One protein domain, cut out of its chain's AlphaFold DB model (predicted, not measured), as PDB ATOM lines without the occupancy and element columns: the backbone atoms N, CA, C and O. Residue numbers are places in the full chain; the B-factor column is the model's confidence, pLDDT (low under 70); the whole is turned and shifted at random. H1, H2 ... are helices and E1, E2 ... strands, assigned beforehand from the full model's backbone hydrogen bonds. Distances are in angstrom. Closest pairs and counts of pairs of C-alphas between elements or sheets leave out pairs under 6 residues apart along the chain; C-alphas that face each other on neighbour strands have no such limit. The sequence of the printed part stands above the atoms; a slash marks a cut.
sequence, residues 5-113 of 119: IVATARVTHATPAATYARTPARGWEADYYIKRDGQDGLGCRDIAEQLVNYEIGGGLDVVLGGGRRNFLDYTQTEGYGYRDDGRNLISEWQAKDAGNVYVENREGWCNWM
ATOM      1  N   ILE A   5      -8.295  33.893 -45.033       97.00
ATOM      2  CA  ILE A   5      -8.330  34.785 -46.188       97.00
ATOM      3  C   ILE A   5      -7.874  34.004 -47.412       97.00
ATOM      4  O   ILE A   5      -6.810  33.387 -47.411       97.00
ATOM      5  N   VAL A   6      -8.661  34.084 -48.480       97.44
ATOM      6  CA  VAL A   6      -8.309  33.532 -49.787       97.44
ATOM      7  C   VAL A   6      -8.493  34.623 -50.829       97.44
ATOM      8  O   VAL A   6      -9.569  35.210 -50.942       97.44
ATOM      9  N   ALA A   7      -7.443  34.912 -51.587       96.75
ATOM     10  CA  ALA A   7      -7.465  35.917 -52.637       96.75
ATOM     11  C   ALA A   7      -6.617  35.478 -53.833       96.75
ATOM     12  O   ALA A   7      -5.603  34.805 -53.689       96.75
ATOM     13  N   THR A   8      -6.989  35.926 -55.030       97.75
ATOM     14  CA  THR A   8      -6.124  35.824 -56.219       97.75
ATOM     15  C   THR A   8      -5.075  36.938 -56.268       97.75
ATOM     16  O   THR A   8      -4.085  36.837 -56.988       97.75
ATOM     17  N   ALA A   9      -5.283  38.010 -55.498       97.56
ATOM     18  CA  ALA A   9      -4.340  39.108 -55.331       97.56
ATOM     19  C   ALA A   9      -3.220  38.757 -54.333       97.56
ATOM     20  O   ALA A   9      -3.145  37.651 -53.796       97.56
ATOM     21  N   ARG A  10      -2.350  39.733 -54.050       98.50
ATOM     22  CA  ARG A  10      -1.420  39.651 -52.917       98.50
ATOM     23  C   ARG A  10      -2.211  39.636 -51.613       98.50
ATOM     24  O   ARG A  10      -3.145  40.421 -51.476       98.50
ATOM     25  N   VAL A  11      -1.821  38.811 -50.648       98.50
ATOM     26  CA  VAL A  11      -2.491  38.764 -49.330       98.50
ATOM     27  C   VAL A  11      -2.330  40.069 -48.536       98.50
ATOM     28  O   VAL A  11      -3.129  40.365 -47.655       98.50
ATOM     29  N   THR A  12      -1.350  40.888 -48.915       98.62
ATOM     30  CA  THR A  12      -1.083  42.256 -48.443       98.62
ATOM     31  C   THR A  12      -1.813  43.343 -49.236       98.62
ATOM     32  O   THR A  12      -1.733  44.519 -48.892       98.62
ATOM     33  N   HIS A  13      -2.542  42.991 -50.301       98.44
ATOM     34  CA  HIS A  13      -3.353  43.954 -51.045       98.44
ATOM     35  C   HIS A  13      -4.465  44.532 -50.153       98.44
ATOM     36  O   HIS A  13      -4.923  43.883 -49.220       98.44
ATOM     37  N   ALA A  14      -4.964  45.727 -50.481       97.94
ATOM     38  CA  ALA A  14      -5.933  46.453 -49.654       97.94
ATOM     39  C   ALA A  14      -7.154  45.619 -49.220       97.94
ATOM     40  O   ALA A  14      -7.536  45.659 -48.058       97.94
ATOM     41  N   THR A  15      -7.753  44.851 -50.138       97.56
ATOM     42  CA  THR A  15      -8.952  44.042 -49.853       97.56
ATOM     43  C   THR A  15      -8.710  42.968 -48.783       97.56
ATOM     44  O   THR A  15      -9.425  42.994 -47.786       97.56
ATOM     45  N   PRO A  16      -7.728  42.049 -48.920       98.12
ATOM     46  CA  PRO A  16      -7.419  41.108 -47.842       98.12
ATOM     47  C   PRO A  16      -6.854  41.802 -46.592       98.12
ATOM     48  O   PRO A  16      -7.259  41.463 -45.482       98.12
ATOM     49  N   ALA A  17      -5.995  42.815 -46.753       98.25
ATOM     50  CA  ALA A  17      -5.378  43.543 -45.642       98.25
ATOM     51  C   ALA A  17      -6.389  44.234 -44.720       98.25
ATOM     52  O   ALA A  17      -6.150  44.318 -43.520       98.25
ATOM     53  N   ALA A  18      -7.543  44.668 -45.239       97.44
ATOM     54  CA  ALA A  18      -8.597  45.300 -44.443       97.44
ATOM     55  C   ALA A  18      -9.119  44.428 -43.282       97.44
ATOM     56  O   ALA A  18      -9.748  44.948 -42.365       97.44
ATOM     57  N   THR A  19      -8.870  43.115 -43.315       96.19
ATOM     58  CA  THR A  19      -9.308  42.179 -42.269       96.19
ATOM     59  C   THR A  19      -8.345  42.077 -41.081       96.19
ATOM     60  O   THR A  19      -8.782  41.677 -40.005       96.19
ATOM     61  N   TYR A  20      -7.067  42.449 -41.242       97.31
ATOM     62  CA  TYR A  20      -6.036  42.255 -40.207       97.31
ATOM     63  C   TYR A  20      -5.115  43.465 -39.985       97.31
ATOM     64  O   TYR A  20      -4.576  43.630 -38.891       97.31
ATOM     65  N   ALA A  21      -4.926  44.322 -40.989       97.88
ATOM     66  CA  ALA A  21      -3.961  45.413 -40.952       97.88
ATOM     67  C   ALA A  21      -4.603  46.766 -40.628       97.88
ATOM     68  O   ALA A  21      -5.740  47.069 -40.993       97.88
ATOM     69  N   ARG A  22      -3.813  47.629 -39.993       96.69
ATOM     70  CA  ARG A  22      -4.084  49.051 -39.779       96.69
ATOM     71  C   ARG A  22      -2.903  49.835 -40.326       96.69
ATOM     72  O   ARG A  22      -1.799  49.759 -39.796       96.69
ATOM     73  N   THR A  23      -3.126  50.574 -41.402       96.31
ATOM     74  CA  THR A  23      -2.078  51.341 -42.079       96.31
ATOM     75  C   THR A  23      -2.655  52.657 -42.603       96.31
ATOM     76  O   THR A  23      -3.800  52.661 -43.064       96.31
ATOM     77  N   PRO A  24      -1.906  53.773 -42.558       96.00
ATOM     78  CA  PRO A  24      -2.328  55.024 -43.188       96.00
ATOM     79  C   PRO A  24      -2.274  54.949 -44.721       96.00
ATOM     80  O   PRO A  24      -2.960  55.711 -45.398       96.00
ATOM     81  N   ALA A  25      -1.488  54.024 -45.281       97.00
ATOM     82  CA  ALA A  25      -1.332  53.866 -46.718       97.00
ATOM     83  C   ALA A  25      -1.409  52.392 -47.125       97.00
ATOM     84  O   ALA A  25      -0.606  51.551 -46.722       97.00
ATOM     85  N   ARG A  26      -2.347  52.084 -48.028       97.75
ATOM     86  CA  ARG A  26      -2.532  50.732 -48.587       97.75
ATOM     87  C   ARG A  26      -1.319  50.184 -49.349       97.75
ATOM     88  O   ARG A  26      -1.311  49.006 -49.678       97.75
ATOM     89  N   GLY A  27      -0.372  51.051 -49.717       97.56
ATOM     90  CA  GLY A  27       0.832  50.695 -50.466       97.56
ATOM     91  C   GLY A  27       1.975  50.186 -49.592       97.56
ATOM     92  O   GLY A  27       2.946  49.676 -50.136       97.56
ATOM     93  N   TRP A  28       1.869  50.298 -48.266       98.19
ATOM     94  CA  TRP A  28       2.899  49.859 -47.321       98.19
ATOM     95  C   TRP A  28       2.850  48.344 -47.111       98.19
ATOM     96  O   TRP A  28       2.658  47.853 -46.006       98.19
ATOM     97  N   GLU A  29       2.957  47.600 -48.215       98.50
ATOM     98  CA  GLU A  29       2.866  46.138 -48.231       98.50
ATOM     99  C   GLU A  29       4.120  45.452 -47.656       98.50
ATOM    100  O   GLU A  29       4.027  44.303 -47.241       98.50
ATOM    101  N   ALA A  30       5.250  46.163 -47.622       98.38
ATOM    102  CA  ALA A  30       6.558  45.778 -47.087       98.38
ATOM    103  C   ALA A  30       7.275  47.041 -46.565       98.38
ATOM    104  O   ALA A  30       6.912  48.157 -46.960       98.38
ATOM    105  N   ASP A  31       8.292  46.878 -45.720       97.44
ATOM    106  CA  ASP A  31       9.081  47.957 -45.109       97.44
ATOM    107  C   ASP A  31       9.711  48.899 -46.148       97.44
ATOM    108  O   ASP A  31       9.654  50.123 -45.988       97.44
ATOM    109  N   TYR A  32      10.166  48.363 -47.283       97.00
ATOM    110  CA  TYR A  32      10.656  49.156 -48.415       97.00
ATOM    111  C   TYR A  32       9.690  50.263 -48.857       97.00
ATOM    112  O   TYR A  32      10.114  51.378 -49.168       97.00
ATOM    113  N   TYR A  33       8.380  49.999 -48.881       97.62
ATOM    114  CA  TYR A  33       7.401  50.997 -49.318       97.62
ATOM    115  C   TYR A  33       7.213  52.123 -48.297       97.62
ATOM    116  O   TYR A  33       6.932  53.251 -48.696       97.62
ATOM    117  N   ILE A  34       7.413  51.844 -47.006       97.44
ATOM    118  CA  ILE A  34       7.411  52.864 -45.947       97.44
ATOM    119  C   ILE A  34       8.637  53.769 -46.109       97.44
ATOM    120  O   ILE A  34       8.507  54.997 -46.122       97.44
ATOM    121  N   LYS A  35       9.818  53.166 -46.306       95.94
ATOM    122  CA  LYS A  35      11.083  53.881 -46.537       95.94
ATOM    123  C   LYS A  35      11.033  54.739 -47.794       95.94
ATOM    124  O   LYS A  35      11.410  55.908 -47.760       95.94
ATOM    125  N   ARG A  36      10.502  54.195 -48.893       96.31
ATOM    126  CA  ARG A  36      10.325  54.918 -50.162       96.31
ATOM    127  C   ARG A  36       9.443  56.159 -50.006       96.31
ATOM    128  O   ARG A  36       9.703  57.168 -50.654       96.31
ATOM    129  N   ASP A  37       8.430  56.094 -49.149       96.69
ATOM    130  CA  ASP A  37       7.534  57.219 -48.866       96.69
ATOM    131  C   ASP A  37       8.100  58.166 -47.773       96.69
ATOM    132  O   ASP A  37       7.430  59.111 -47.343       96.69
ATOM    133  N   GLY A  38       9.341  57.935 -47.318       96.06
ATOM    134  CA  GLY A  38      10.052  58.775 -46.350       96.06
ATOM    135  C   GLY A  38       9.481  58.721 -44.933       96.06
ATOM    136  O   GLY A  38       9.676  59.661 -44.169       96.06
ATOM    137  N   GLN A  39       8.746  57.659 -44.594       95.56
ATOM    138  CA  GLN A  39       8.073  57.502 -43.296       95.56
ATOM    139  C   GLN A  39       8.795  56.522 -42.359       95.56
ATOM    140  O   GLN A  39       8.217  56.054 -41.374       95.56
ATOM    141  N   ASP A  40      10.050  56.189 -42.668       89.50
ATOM    142  CA  ASP A  40      10.874  55.349 -41.804       89.50
ATOM    143  C   ASP A  40      11.136  56.035 -40.449       89.50
ATOM    144  O   ASP A  40      11.184  57.262 -40.347       89.50
ATOM    145  N   GLY A  41      11.263  55.247 -39.381       85.50
ATOM    146  CA  GLY A  41      11.483  55.744 -38.017       85.50
ATOM    147  C   GLY A  41      10.232  56.227 -37.266       85.50
ATOM    148  O   GLY A  41      10.313  56.486 -36.068       85.50
ATOM    149  N   LEU A  42       9.055  56.276 -37.905       90.50
ATOM    150  CA  LEU A  42       7.782  56.602 -37.234       90.50
ATOM    151  C   LEU A  42       7.155  55.417 -36.472       90.50
ATOM    152  O   LEU A  42       6.047  55.531 -35.947       90.50
ATOM    153  N   GLY A  43       7.826  54.262 -36.438       89.12
ATOM    154  CA  GLY A  43       7.338  53.052 -35.766       89.12
ATOM    155  C   GLY A  43       6.155  52.371 -36.467       89.12
ATOM    156  O   GLY A  43       5.465  51.548 -35.864       89.12
ATOM    157  N   CYS A  44       5.891  52.714 -37.731       93.19
ATOM    158  CA  CYS A  44       4.858  52.066 -38.533       93.19
ATOM    159  C   CYS A  44       5.320  50.675 -38.986       93.19
ATOM    160  O   CYS A  44       6.387  50.536 -39.574       93.19
ATOM    161  N   ARG A  45       4.486  49.659 -38.748       96.31
ATOM    162  CA  ARG A  45       4.699  48.290 -39.239       96.31
ATOM    163  C   ARG A  45       4.036  48.116 -40.596       96.31
ATOM    164  O   ARG A  45       2.873  48.499 -40.758       96.31
ATOM    165  N   ASP A  46       4.745  47.516 -41.543       98.19
ATOM    166  CA  ASP A  46       4.197  47.205 -42.860       98.19
ATOM    167  C   ASP A  46       3.094  46.131 -42.793       98.19
ATOM    168  O   ASP A  46       2.942  45.420 -41.796       98.19
ATOM    169  N   ILE A  47       2.274  46.036 -43.841       98.75
ATOM    170  CA  ILE A  47       1.127  45.119 -43.880       98.75
ATOM    171  C   ILE A  47       1.584  43.655 -43.757       98.75
ATOM    172  O   ILE A  47       0.901  42.878 -43.092       98.75
ATOM    173  N   ALA A  48       2.716  43.259 -44.351       98.62
ATOM    174  CA  ALA A  48       3.203  41.881 -44.260       98.62
ATOM    175  C   ALA A  48       3.631  41.528 -42.828       98.62
ATOM    176  O   ALA A  48       3.279  40.457 -42.327       98.62
ATOM    177  N   GLU A  49       4.307  42.441 -42.129       98.25
ATOM    178  CA  GLU A  49       4.631  42.264 -40.710       98.25
ATOM    179  C   GLU A  49       3.365  42.187 -39.844       98.25
ATOM    180  O   GLU A  49       3.275  41.351 -38.939       98.25
ATOM    181  N   GLN A  50       2.370  43.037 -40.117       98.38
ATOM    182  CA  GLN A  50       1.098  43.001 -39.393       98.38
ATOM    183  C   GLN A  50       0.352  41.680 -39.597       98.38
ATOM    184  O   GLN A  50      -0.250  41.198 -38.644       98.38
ATOM    185  N   LEU A  51       0.424  41.073 -40.787       98.19
ATOM    186  CA  LEU A  51      -0.162  39.757 -41.052       98.19
ATOM    187  C   LEU A  51       0.464  38.670 -40.175       98.19
ATOM    188  O   LEU A  51      -0.249  37.938 -39.494       98.19
ATOM    189  N   VAL A  52       1.796  38.573 -40.175       97.06
ATOM    190  CA  VAL A  52       2.523  37.537 -39.418       97.06
ATOM    191  C   VAL A  52       2.329  37.690 -37.910       97.06
ATOM    192  O   VAL A  52       2.369  36.702 -37.174       97.06
ATOM    193  N   ASN A  53       2.093  38.914 -37.439       96.00
ATOM    194  CA  ASN A  53       1.880  39.244 -36.030       96.00
ATOM    195  C   ASN A  53       0.407  39.476 -35.658       96.00
ATOM    196  O   ASN A  53       0.124  40.036 -34.598       96.00
ATOM    197  N   TYR A  54      -0.538  39.077 -36.512       95.38
ATOM    198  CA  TYR A  54      -1.955  39.201 -36.204       95.38
ATOM    199  C   TYR A  54      -2.392  38.094 -35.239       95.38
ATOM    200  O   TYR A  54      -2.453  36.928 -35.612       95.38
ATOM    201  N   GLU A  55      -2.716  38.466 -34.000       89.62
ATOM    202  CA  GLU A  55      -3.059  37.517 -32.923       89.62
ATOM    203  C   GLU A  55      -4.496  37.682 -32.397       89.62
ATOM    204  O   GLU A  55      -4.958  36.912 -31.551       89.62
ATOM    205  N   ILE A  56      -5.248  38.673 -32.894       86.81
ATOM    206  CA  ILE A  56      -6.635  38.890 -32.459       86.81
ATOM    207  C   ILE A  56      -7.470  37.664 -32.838       86.81
ATOM    208  O   ILE A  56      -7.508  37.258 -33.996       86.81
ATOM    209  N   GLY A  57      -8.157  37.082 -31.852       81.38
ATOM    210  CA  GLY A  57      -8.971  35.882 -32.054       81.38
ATOM    211  C   GLY A  57      -8.169  34.595 -32.275       81.38
ATOM    212  O   GLY A  57      -8.768  33.606 -32.681       81.38
ATOM    213  N   GLY A  58      -6.859  34.593 -31.993       83.50
ATOM    214  CA  GLY A  58      -5.958  33.466 -32.271       83.50
ATOM    215  C   GLY A  58      -5.224  33.576 -33.610       83.50
ATOM    216  O   GLY A  58      -4.451  32.689 -33.948       83.50
ATOM    217  N   GLY A  59      -5.431  34.671 -34.347       90.56
ATOM    218  CA  GLY A  59      -4.822  34.898 -35.653       90.56
ATOM    219  C   GLY A  59      -5.657  34.355 -36.811       90.56
ATOM    220  O   GLY A  59      -6.873  34.201 -36.702       90.56
ATOM    221  N   LEU A  60      -5.006  34.136 -37.953       94.50
ATOM    222  CA  LEU A  60      -5.619  33.544 -39.143       94.50
ATOM    223  C   LEU A  60      -5.124  32.108 -39.298       94.50
ATOM    224  O   LEU A  60      -3.921  31.888 -39.414       94.50
ATOM    225  N   ASP A  61      -6.047  31.152 -39.360       94.31
ATOM    226  CA  ASP A  61      -5.730  29.737 -39.557       94.31
ATOM    227  C   ASP A  61      -5.292  29.450 -41.002       94.31
ATOM    228  O   ASP A  61      -4.511  28.538 -41.261       94.31
ATOM    229  N   VAL A  62      -5.826  30.210 -41.969       95.12
ATOM    230  CA  VAL A  62      -5.570  30.002 -43.402       95.12
ATOM    231  C   VAL A  62      -5.334  31.329 -44.112       95.12
ATOM    232  O   VAL A  62      -6.171  32.230 -44.073       95.12
ATOM    233  N   VAL A  63      -4.226  31.419 -44.844       97.56
ATOM    234  CA  VAL A  63      -3.908  32.551 -45.717       97.56
ATOM    235  C   VAL A  63      -3.457  32.025 -47.074       97.56
ATOM    236  O   VAL A  63      -2.395  31.422 -47.189       97.56
ATOM    237  N   LEU A  64      -4.257  32.266 -48.116       97.62
ATOM    238  CA  LEU A  64      -3.967  31.837 -49.484       97.62
ATOM    239  C   LEU A  64      -4.030  33.017 -50.451       97.62
ATOM    240  O   LEU A  64      -5.025  33.742 -50.521       97.62
ATOM    241  N   GLY A  65      -2.973  33.181 -51.237       97.81
ATOM    242  CA  GLY A  65      -2.899  34.167 -52.305       97.81
ATOM    243  C   GLY A  65      -1.472  34.383 -52.785       97.81
ATOM    244  O   GLY A  65      -0.585  33.569 -52.539       97.81
ATOM    245  N   GLY A  66      -1.249  35.482 -53.500       98.12
ATOM    246  CA  GLY A  66       0.080  35.879 -53.959       98.12
ATOM    247  C   GLY A  66       0.817  36.787 -52.969       98.12
ATOM    248  O   GLY A  66       0.393  36.999 -51.834       98.12
ATOM    249  N   GLY A  67       1.883  37.435 -53.447       97.75
ATOM    250  CA  GLY A  67       2.576  38.496 -52.701       97.75
ATOM    251  C   GLY A  67       3.823  38.064 -51.936       97.75
ATOM    252  O   GLY A  67       4.328  38.858 -51.153       97.75
ATOM    253  N   ARG A  68       4.360  36.865 -52.208       97.88
ATOM    254  CA  ARG A  68       5.578  36.310 -51.580       97.88
ATOM    255  C   ARG A  68       6.729  37.320 -51.449       97.88
ATOM    256  O   ARG A  68       7.396  37.341 -50.424       97.88
ATOM    257  N   ARG A  69       6.928  38.191 -52.446       97.75
ATOM    258  CA  ARG A  69       7.979  39.228 -52.443       97.75
ATOM    259  C   ARG A  69       7.943  40.152 -51.221       97.75
ATOM    260  O   ARG A  69       8.998  40.566 -50.769       97.75
ATOM    261  N   ASN A  70       6.766  40.447 -50.667       98.31
ATOM    262  CA  ASN A  70       6.627  41.344 -49.511       98.31
ATOM    263  C   ASN A  70       7.137  40.731 -48.192       98.31
ATOM    264  O   ASN A  70       7.318  41.441 -47.208       98.31
ATOM    265  N   PHE A  71       7.360  39.415 -48.167       98.50
ATOM    266  CA  PHE A  71       7.744  38.662 -46.972       98.50
ATOM    267  C   PHE A  71       9.223  38.271 -46.955       98.50
ATOM    268  O   PHE A  71       9.675  37.660 -45.988       98.50
ATOM    269  N   LEU A  72       9.960  38.576 -48.023       98.25
ATOM    270  CA  LEU A  72      11.334  38.133 -48.217       98.25
ATOM    271  C   LEU A  72      12.270  39.319 -48.381       98.25
ATOM    272  O   LEU A  72      11.954  40.266 -49.106       98.25
ATOM    273  N   ASP A  73      13.435  39.197 -47.762       97.69
ATOM    274  CA  ASP A  73      14.529  40.137 -47.917       97.69
ATOM    275  C   ASP A  73      15.171  40.046 -49.308       97.69
ATOM    276  O   ASP A  73      15.401  38.958 -49.857       97.69
ATOM    277  N   TYR A  74      15.455  41.208 -49.894       96.06
ATOM    278  CA  TYR A  74      16.023  41.315 -51.234       96.06
ATOM    279  C   TYR A  74      17.438  40.716 -51.320       96.06
ATOM    280  O   TYR A  74      17.793  40.153 -52.356       96.06
ATOM    281  N   THR A  75      18.236  40.771 -50.248       93.75
ATOM    282  CA  THR A  75      19.608  40.231 -50.219       93.75
ATOM    283  C   THR A  75      19.627  38.704 -50.189       93.75
ATOM    284  O   THR A  75      20.525  38.085 -50.754       93.75
ATOM    285  N   GLN A  76      18.601  38.086 -49.599       90.62
ATOM    286  CA  GLN A  76      18.474  36.627 -49.472       90.62
ATOM    287  C   GLN A  76      17.816  35.970 -50.693       90.62
ATOM    288  O   GLN A  76      17.699  34.748 -50.759       90.62
ATOM    289  N   THR A  77      17.343  36.773 -51.647       90.50
ATOM    290  CA  THR A  77      16.525  36.309 -52.776       90.50
ATOM    291  C   THR A  77      16.988  36.858 -54.121       90.50
ATOM    292  O   THR A  77      16.186  36.973 -55.046       90.50
ATOM    293  N   GLU A  78      18.267  37.227 -54.231       90.19
ATOM    294  CA  GLU A  78      18.864  37.748 -55.472       90.19
ATOM    295  C   GLU A  78      18.079  38.946 -56.057       90.19
ATOM    296  O   GLU A  78      17.932  39.098 -57.268       90.19
ATOM    297  N   GLY A  79      17.538  39.803 -55.183       90.12
ATOM    298  CA  GLY A  79      16.762  40.989 -55.557       90.12
ATOM    299  C   GLY A  79      15.278  40.743 -55.854       90.12
ATOM    300  O   GLY A  79      14.592  41.658 -56.306       90.12
ATOM    301  N   TYR A  80      14.755  39.534 -55.626       93.31
ATOM    302  CA  TYR A  80      13.335  39.233 -55.843       93.31
ATOM    303  C   TYR A  80      12.420  39.782 -54.736       93.31
ATOM    304  O   TYR A  80      11.298  40.211 -55.016       93.31
ATOM    305  N   GLY A  81      12.872  39.718 -53.484       97.19
ATOM    306  CA  GLY A  81      12.177  40.224 -52.305       97.19
ATOM    307  C   GLY A  81      12.117  41.750 -52.264       97.19
ATOM    308  O   GLY A  81      12.970  42.427 -52.833       97.19
ATOM    309  N   TYR A  82      11.090  42.286 -51.606       97.94
ATOM    310  CA  TYR A  82      10.951  43.724 -51.385       97.94
ATOM    311  C   TYR A  82      11.472  44.174 -50.029       97.94
ATOM    312  O   TYR A  82      11.711  45.364 -49.895       97.94
ATOM    313  N   ARG A  83      11.620  43.286 -49.041       97.56
ATOM    314  CA  ARG A  83      12.087  43.723 -47.721       97.56
ATOM    315  C   ARG A  83      13.556  44.089 -47.760       97.56
ATOM    316  O   ARG A  83      14.286  43.429 -48.492       97.56
ATOM    317  N   ASP A  84      13.964  45.087 -46.983       94.56
ATOM    318  CA  ASP A  84      15.355  45.542 -46.836       94.56
ATOM    319  C   ASP A  84      15.771  45.670 -45.359       94.56
ATOM    320  O   ASP A  84      16.621  46.483 -44.990       94.56
ATOM    321  N   ASP A  85      15.155  44.858 -44.501       94.88
ATOM    322  CA  ASP A  85      15.396  44.769 -43.061       94.88
ATOM    323  C   ASP A  85      16.036  43.439 -42.622       94.88
ATOM    324  O   ASP A  85      16.148  43.160 -41.427       94.88
ATOM    325  N   GLY A  86      16.477  42.610 -43.572       95.88
ATOM    326  CA  GLY A  86      17.140  41.332 -43.314       95.88
ATOM    327  C   GLY A  86      16.197  40.204 -42.894       95.88
ATOM    328  O   GLY A  86      16.673  39.126 -42.525       95.88
ATOM    329  N   ARG A  87      14.876  40.420 -42.926       97.25
ATOM    330  CA  ARG A  87      13.893  39.477 -42.382       97.25
ATOM    331  C   ARG A  87      13.275  38.575 -43.438       97.25
ATOM    332  O   ARG A  87      12.949  38.977 -44.554       97.25
ATOM    333  N   ASN A  88      13.038  37.334 -43.030       97.88
ATOM    334  CA  ASN A  88      12.202  36.389 -43.753       97.88
ATOM    335  C   ASN A  88      10.956  36.112 -42.910       97.88
ATOM    336  O   ASN A  88      10.956  35.256 -42.023       97.88
ATOM    337  N   LEU A  89       9.884  36.838 -43.213       98.38
ATOM    338  CA  LEU A  89       8.642  36.779 -42.448       98.38
ATOM    339  C   LEU A  89       7.934  35.421 -42.561       98.38
ATOM    340  O   LEU A  89       7.177  35.050 -41.668       98.38
ATOM    341  N   ILE A  90       8.184  34.662 -43.634       97.75
ATOM    342  CA  ILE A  90       7.644  33.303 -43.790       97.75
ATOM    343  C   ILE A  90       8.296  32.385 -42.758       97.75
ATOM    344  O   ILE A  90       7.598  31.686 -42.027       97.75
ATOM    345  N   SER A  91       9.626  32.428 -42.657       97.50
ATOM    346  CA  SER A  91      10.368  31.642 -41.669       97.50
ATOM    347  C   SER A  91      10.045  32.068 -40.237       97.50
ATOM    348  O   SER A  91       9.884  31.206 -39.378       97.50
ATOM    349  N   GLU A  92       9.880  33.369 -39.981       97.69
ATOM    350  CA  GLU A  92       9.415  33.864 -38.679       97.69
ATOM    351  C   GLU A  92       8.028  33.314 -38.326       97.69
ATOM    352  O   GLU A  92       7.824  32.851 -37.208       97.69
ATOM    353  N   TRP A  93       7.083  33.313 -39.273       97.06
ATOM    354  CA  TRP A  93       5.748  32.756 -39.053       97.06
ATOM    355  C   TRP A  93       5.788  31.245 -38.784       97.06
ATOM    356  O   TRP A  93       5.154  30.779 -37.840       97.06
ATOM    357  N   GLN A  94       6.572  30.478 -39.546       96.75
ATOM    358  CA  GLN A  94       6.741  29.037 -39.311       96.75
ATOM    359  C   GLN A  94       7.377  28.733 -37.949       96.75
ATOM    360  O   GLN A  94       7.052  27.726 -37.332       96.75
ATOM    361  N   ALA A  95       8.254  29.606 -37.450       97.06
ATOM    362  CA  ALA A  95       8.884  29.431 -36.144       97.06
ATOM    363  C   ALA A  95       7.923  29.656 -34.960       97.06
ATOM    364  O   ALA A  95       8.239  29.240 -33.845       97.06
ATOM    365  N   LYS A  96       6.763  30.298 -35.174       94.44
ATOM    366  CA  LYS A  96       5.774  30.543 -34.108       94.44
ATOM    367  C   LYS A  96       5.037  29.283 -33.668       94.44
ATOM    368  O   LYS A  96       4.689  29.178 -32.497       94.44
ATOM    369  N   ASP A  97       4.791  28.352 -34.585       93.25
ATOM    370  CA  ASP A  97       4.076  27.109 -34.302       93.25
ATOM    371  C   ASP A  97       4.575  25.994 -35.229       93.25
ATOM    372  O   ASP A  97       4.642  26.166 -36.444       93.25
ATOM    373  N   ALA A  98       4.895  24.827 -34.666       92.75
ATOM    374  CA  ALA A  98       5.344  23.663 -35.431       92.75
ATOM    375  C   ALA A  98       4.281  23.128 -36.416       92.75
ATOM    376  O   ALA A  98       4.619  22.391 -37.341       92.75
ATOM    377  N   GLY A  99       3.007  23.480 -36.221       91.62
ATOM    378  CA  GLY A  99       1.901  23.185 -37.126       91.62
ATOM    379  C   GLY A  99       1.783  24.137 -38.321       91.62
ATOM    380  O   GLY A  99       1.022  23.845 -39.243       91.62
ATOM    381  N   ASN A 100       2.529  25.247 -38.346       94.38
ATOM    382  CA  ASN A 100       2.480  26.207 -39.446       94.38
ATOM    383  C   ASN A 100       3.151  25.641 -40.701       94.38
ATOM    384  O   ASN A 100       4.353  25.363 -40.731       94.38
ATOM    385  N   VAL A 101       2.378  25.519 -41.784       95.12
ATOM    386  CA  VAL A 101       2.867  24.998 -43.064       95.12
ATOM    387  C   VAL A 101       2.820  26.072 -44.139       95.12
ATOM    388  O   VAL A 101       1.782  26.677 -44.393       95.12
ATOM    389  N   TYR A 102       3.958  26.278 -44.802       96.19
ATOM    390  CA  TYR A 102       4.068  27.151 -45.963       96.19
ATOM    391  C   TYR A 102       4.055  26.340 -47.260       96.19
ATOM    392  O   TYR A 102       4.776  25.352 -47.400       96.19
ATOM    393  N   VAL A 103       3.256  26.792 -48.224       95.94
ATOM    394  CA  VAL A 103       3.137  26.205 -49.557       95.94
ATOM    395  C   VAL A 103       3.119  27.326 -50.589       95.94
ATOM    396  O   VAL A 103       2.414  28.318 -50.423       95.94
ATOM    397  N   GLU A 104       3.856  27.153 -51.685       94.62
ATOM    398  CA  GLU A 104       4.023  28.197 -52.707       94.62
ATOM    399  C   GLU A 104       3.694  27.767 -54.135       94.62
ATOM    400  O   GLU A 104       3.710  28.584 -55.056       94.62
ATOM    401  N   ASN A 105       3.400  26.487 -54.346       94.88
ATOM    402  CA  ASN A 105       3.067  25.961 -55.657       94.88
ATOM    403  C   ASN A 105       2.011  24.856 -55.549       94.88
ATOM    404  O   ASN A 105       1.701  24.343 -54.471       94.88
ATOM    405  N   ARG A 106       1.433  24.504 -56.700       92.81
ATOM    406  CA  ARG A 106       0.361  23.509 -56.790       92.81
ATOM    407  C   ARG A 106       0.798  22.132 -56.292       92.81
ATOM    408  O   ARG A 106      -0.003  21.445 -55.674       92.81
ATOM    409  N   GLU A 107       2.029  21.730 -56.578       93.25
ATOM    410  CA  GLU A 107       2.545  20.421 -56.177       93.25
ATOM    411  C   GLU A 107       2.648  20.312 -54.653       93.25
ATOM    412  O   GLU A 107       2.078  19.397 -54.066       93.25
ATOM    413  N   GLY A 108       3.265  21.300 -54.001       91.25
ATOM    414  CA  GLY A 108       3.326  21.392 -52.543       91.25
ATOM    415  C   GLY A 108       1.937  21.421 -51.908       91.25
ATOM    416  O   GLY A 108       1.718  20.774 -50.890       91.25
ATOM    417  N   TRP A 109       0.974  22.095 -52.545       89.62
ATOM    418  CA  TRP A 109      -0.414  22.138 -52.080       89.62
ATOM    419  C   TRP A 109      -1.081  20.767 -52.152       89.62
ATOM    420  O   TRP A 109      -1.657  20.307 -51.170       89.62
ATOM    421  N   CYS A 110      -0.960  20.085 -53.291       89.81
ATOM    422  CA  CYS A 110      -1.484  18.734 -53.465       89.81
ATOM    423  C   CYS A 110      -0.818  17.723 -52.518       89.81
ATOM    424  O   CYS A 110      -1.499  16.825 -52.033       89.81
ATOM    425  N   ASN A 111       0.472  17.889 -52.218       89.06
ATOM    426  CA  ASN A 111       1.195  17.035 -51.274       89.06
ATOM    427  C   ASN A 111       0.793  17.304 -49.815       89.06
ATOM    428  O   ASN A 111       0.710  16.368 -49.023       89.06
ATOM    429  N   TRP A 112       0.529  18.565 -49.457       85.19
ATOM    430  CA  TRP A 112       0.087  18.952 -48.115       85.19
ATOM    431  C   TRP A 112      -1.394  18.662 -47.847       85.19
ATOM    432  O   TRP A 112      -1.772  18.445 -46.697       85.19
ATOM    433  N   MET A 113      -2.229  18.607 -48.887       80.06
ATOM    434  CA  MET A 113      -3.612  18.142 -48.811       80.06
ATOM    435  C   MET A 113      -3.723  16.656 -49.198       80.06
ATOM    436  O   MET A 113      -4.362  16.353 -50.214       80.06
TER     437      MET A 113
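What this domain is: This is residues 5 to 113 of the 119 residues of the protein "Alkaline phosphatase" of Photobacterium aphoticum (UniProt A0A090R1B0). Short helices and long loops gather round H3 in the middle, with H5 side by side with it, while two parallel strands, E1 and E2, make a small ribbon of a sheet. Residues 105 to 110, of which 106 to 110 belong to H6, stick out at one end of the longest axis, and H2 lies toward the other end. The printed part has 109 residues with two named strands and six named helices, in the order E1 H1 H2 H3 E2 H4 H5 H6; the class is mixed, helices and strands, with under half of the residues, 46, in named elements. The whole is compact, with a radius of gyration of the C-alphas of 13.8 A and spans of 43 by 35 by 26 A.

Where its parts are: E1 is residues 5 to 10, 10.8 A long, with C-alpha 5 at (-8.330, 34.785, -46.188). E2 is residues 62 to 66, 13.3 A long. H1 is residues 14 to 17, H2 residues 31 to 36, H3 residues 47 to 52 and H4 residues 68 to 71. H5, the longest helix, is residues 89 to 96, 10.8 A long, with C-alpha 89 at (8.642, 36.779, -42.448). H6 is residues 106 to 112, 9.8 A long, ending with C-alpha 112 at (0.087, 18.952, -48.115).

How they stand to each other: E1 and E2 are parallel neighbours, 10 degrees between their directions; N 7 and O 64, and N 64 and O 5, are each 2.9 A apart, within hydrogen-bond range. E1, then H1, H2 and H3, then E2 make a strand-helix-strand unit, two parallel neighbour strands with helices between them along the chain. The closest C-alphas of E1 and H1 are those of Ile 5 and Pro 16, 6.6 A apart. H1 and H3 are close but not clearly touching, their closest C-alphas, of Ala 17 and Ile 47, 6.9 A apart. H3 and H5 touch at a shallow tilt of 24 degrees, the same way, closest at the C-alphas of Val 52 and Trp 93, 5.8 A. H3 and H4 only just touch, with 3 pairs of C-alphas within 8 A, the closest those of Ala 48 and Phe 71, 6.2 A. H2 and H6 touch no helix. Every O i to N i+4 pair is within hydrogen-bond range in H2, H3, H5 and H6; H1 and H4 are too short for such a pair.

The domain as a whole: The C-alphas farthest apart are those of Gly 38 and Asn 111, 43.0 A. The printed part has no cut. The links H1 to H2, 13 residues, and H4 to H5, 17 residues, are long. The mean pLDDT of the printed part is 95.2, and no printed residue is under 70.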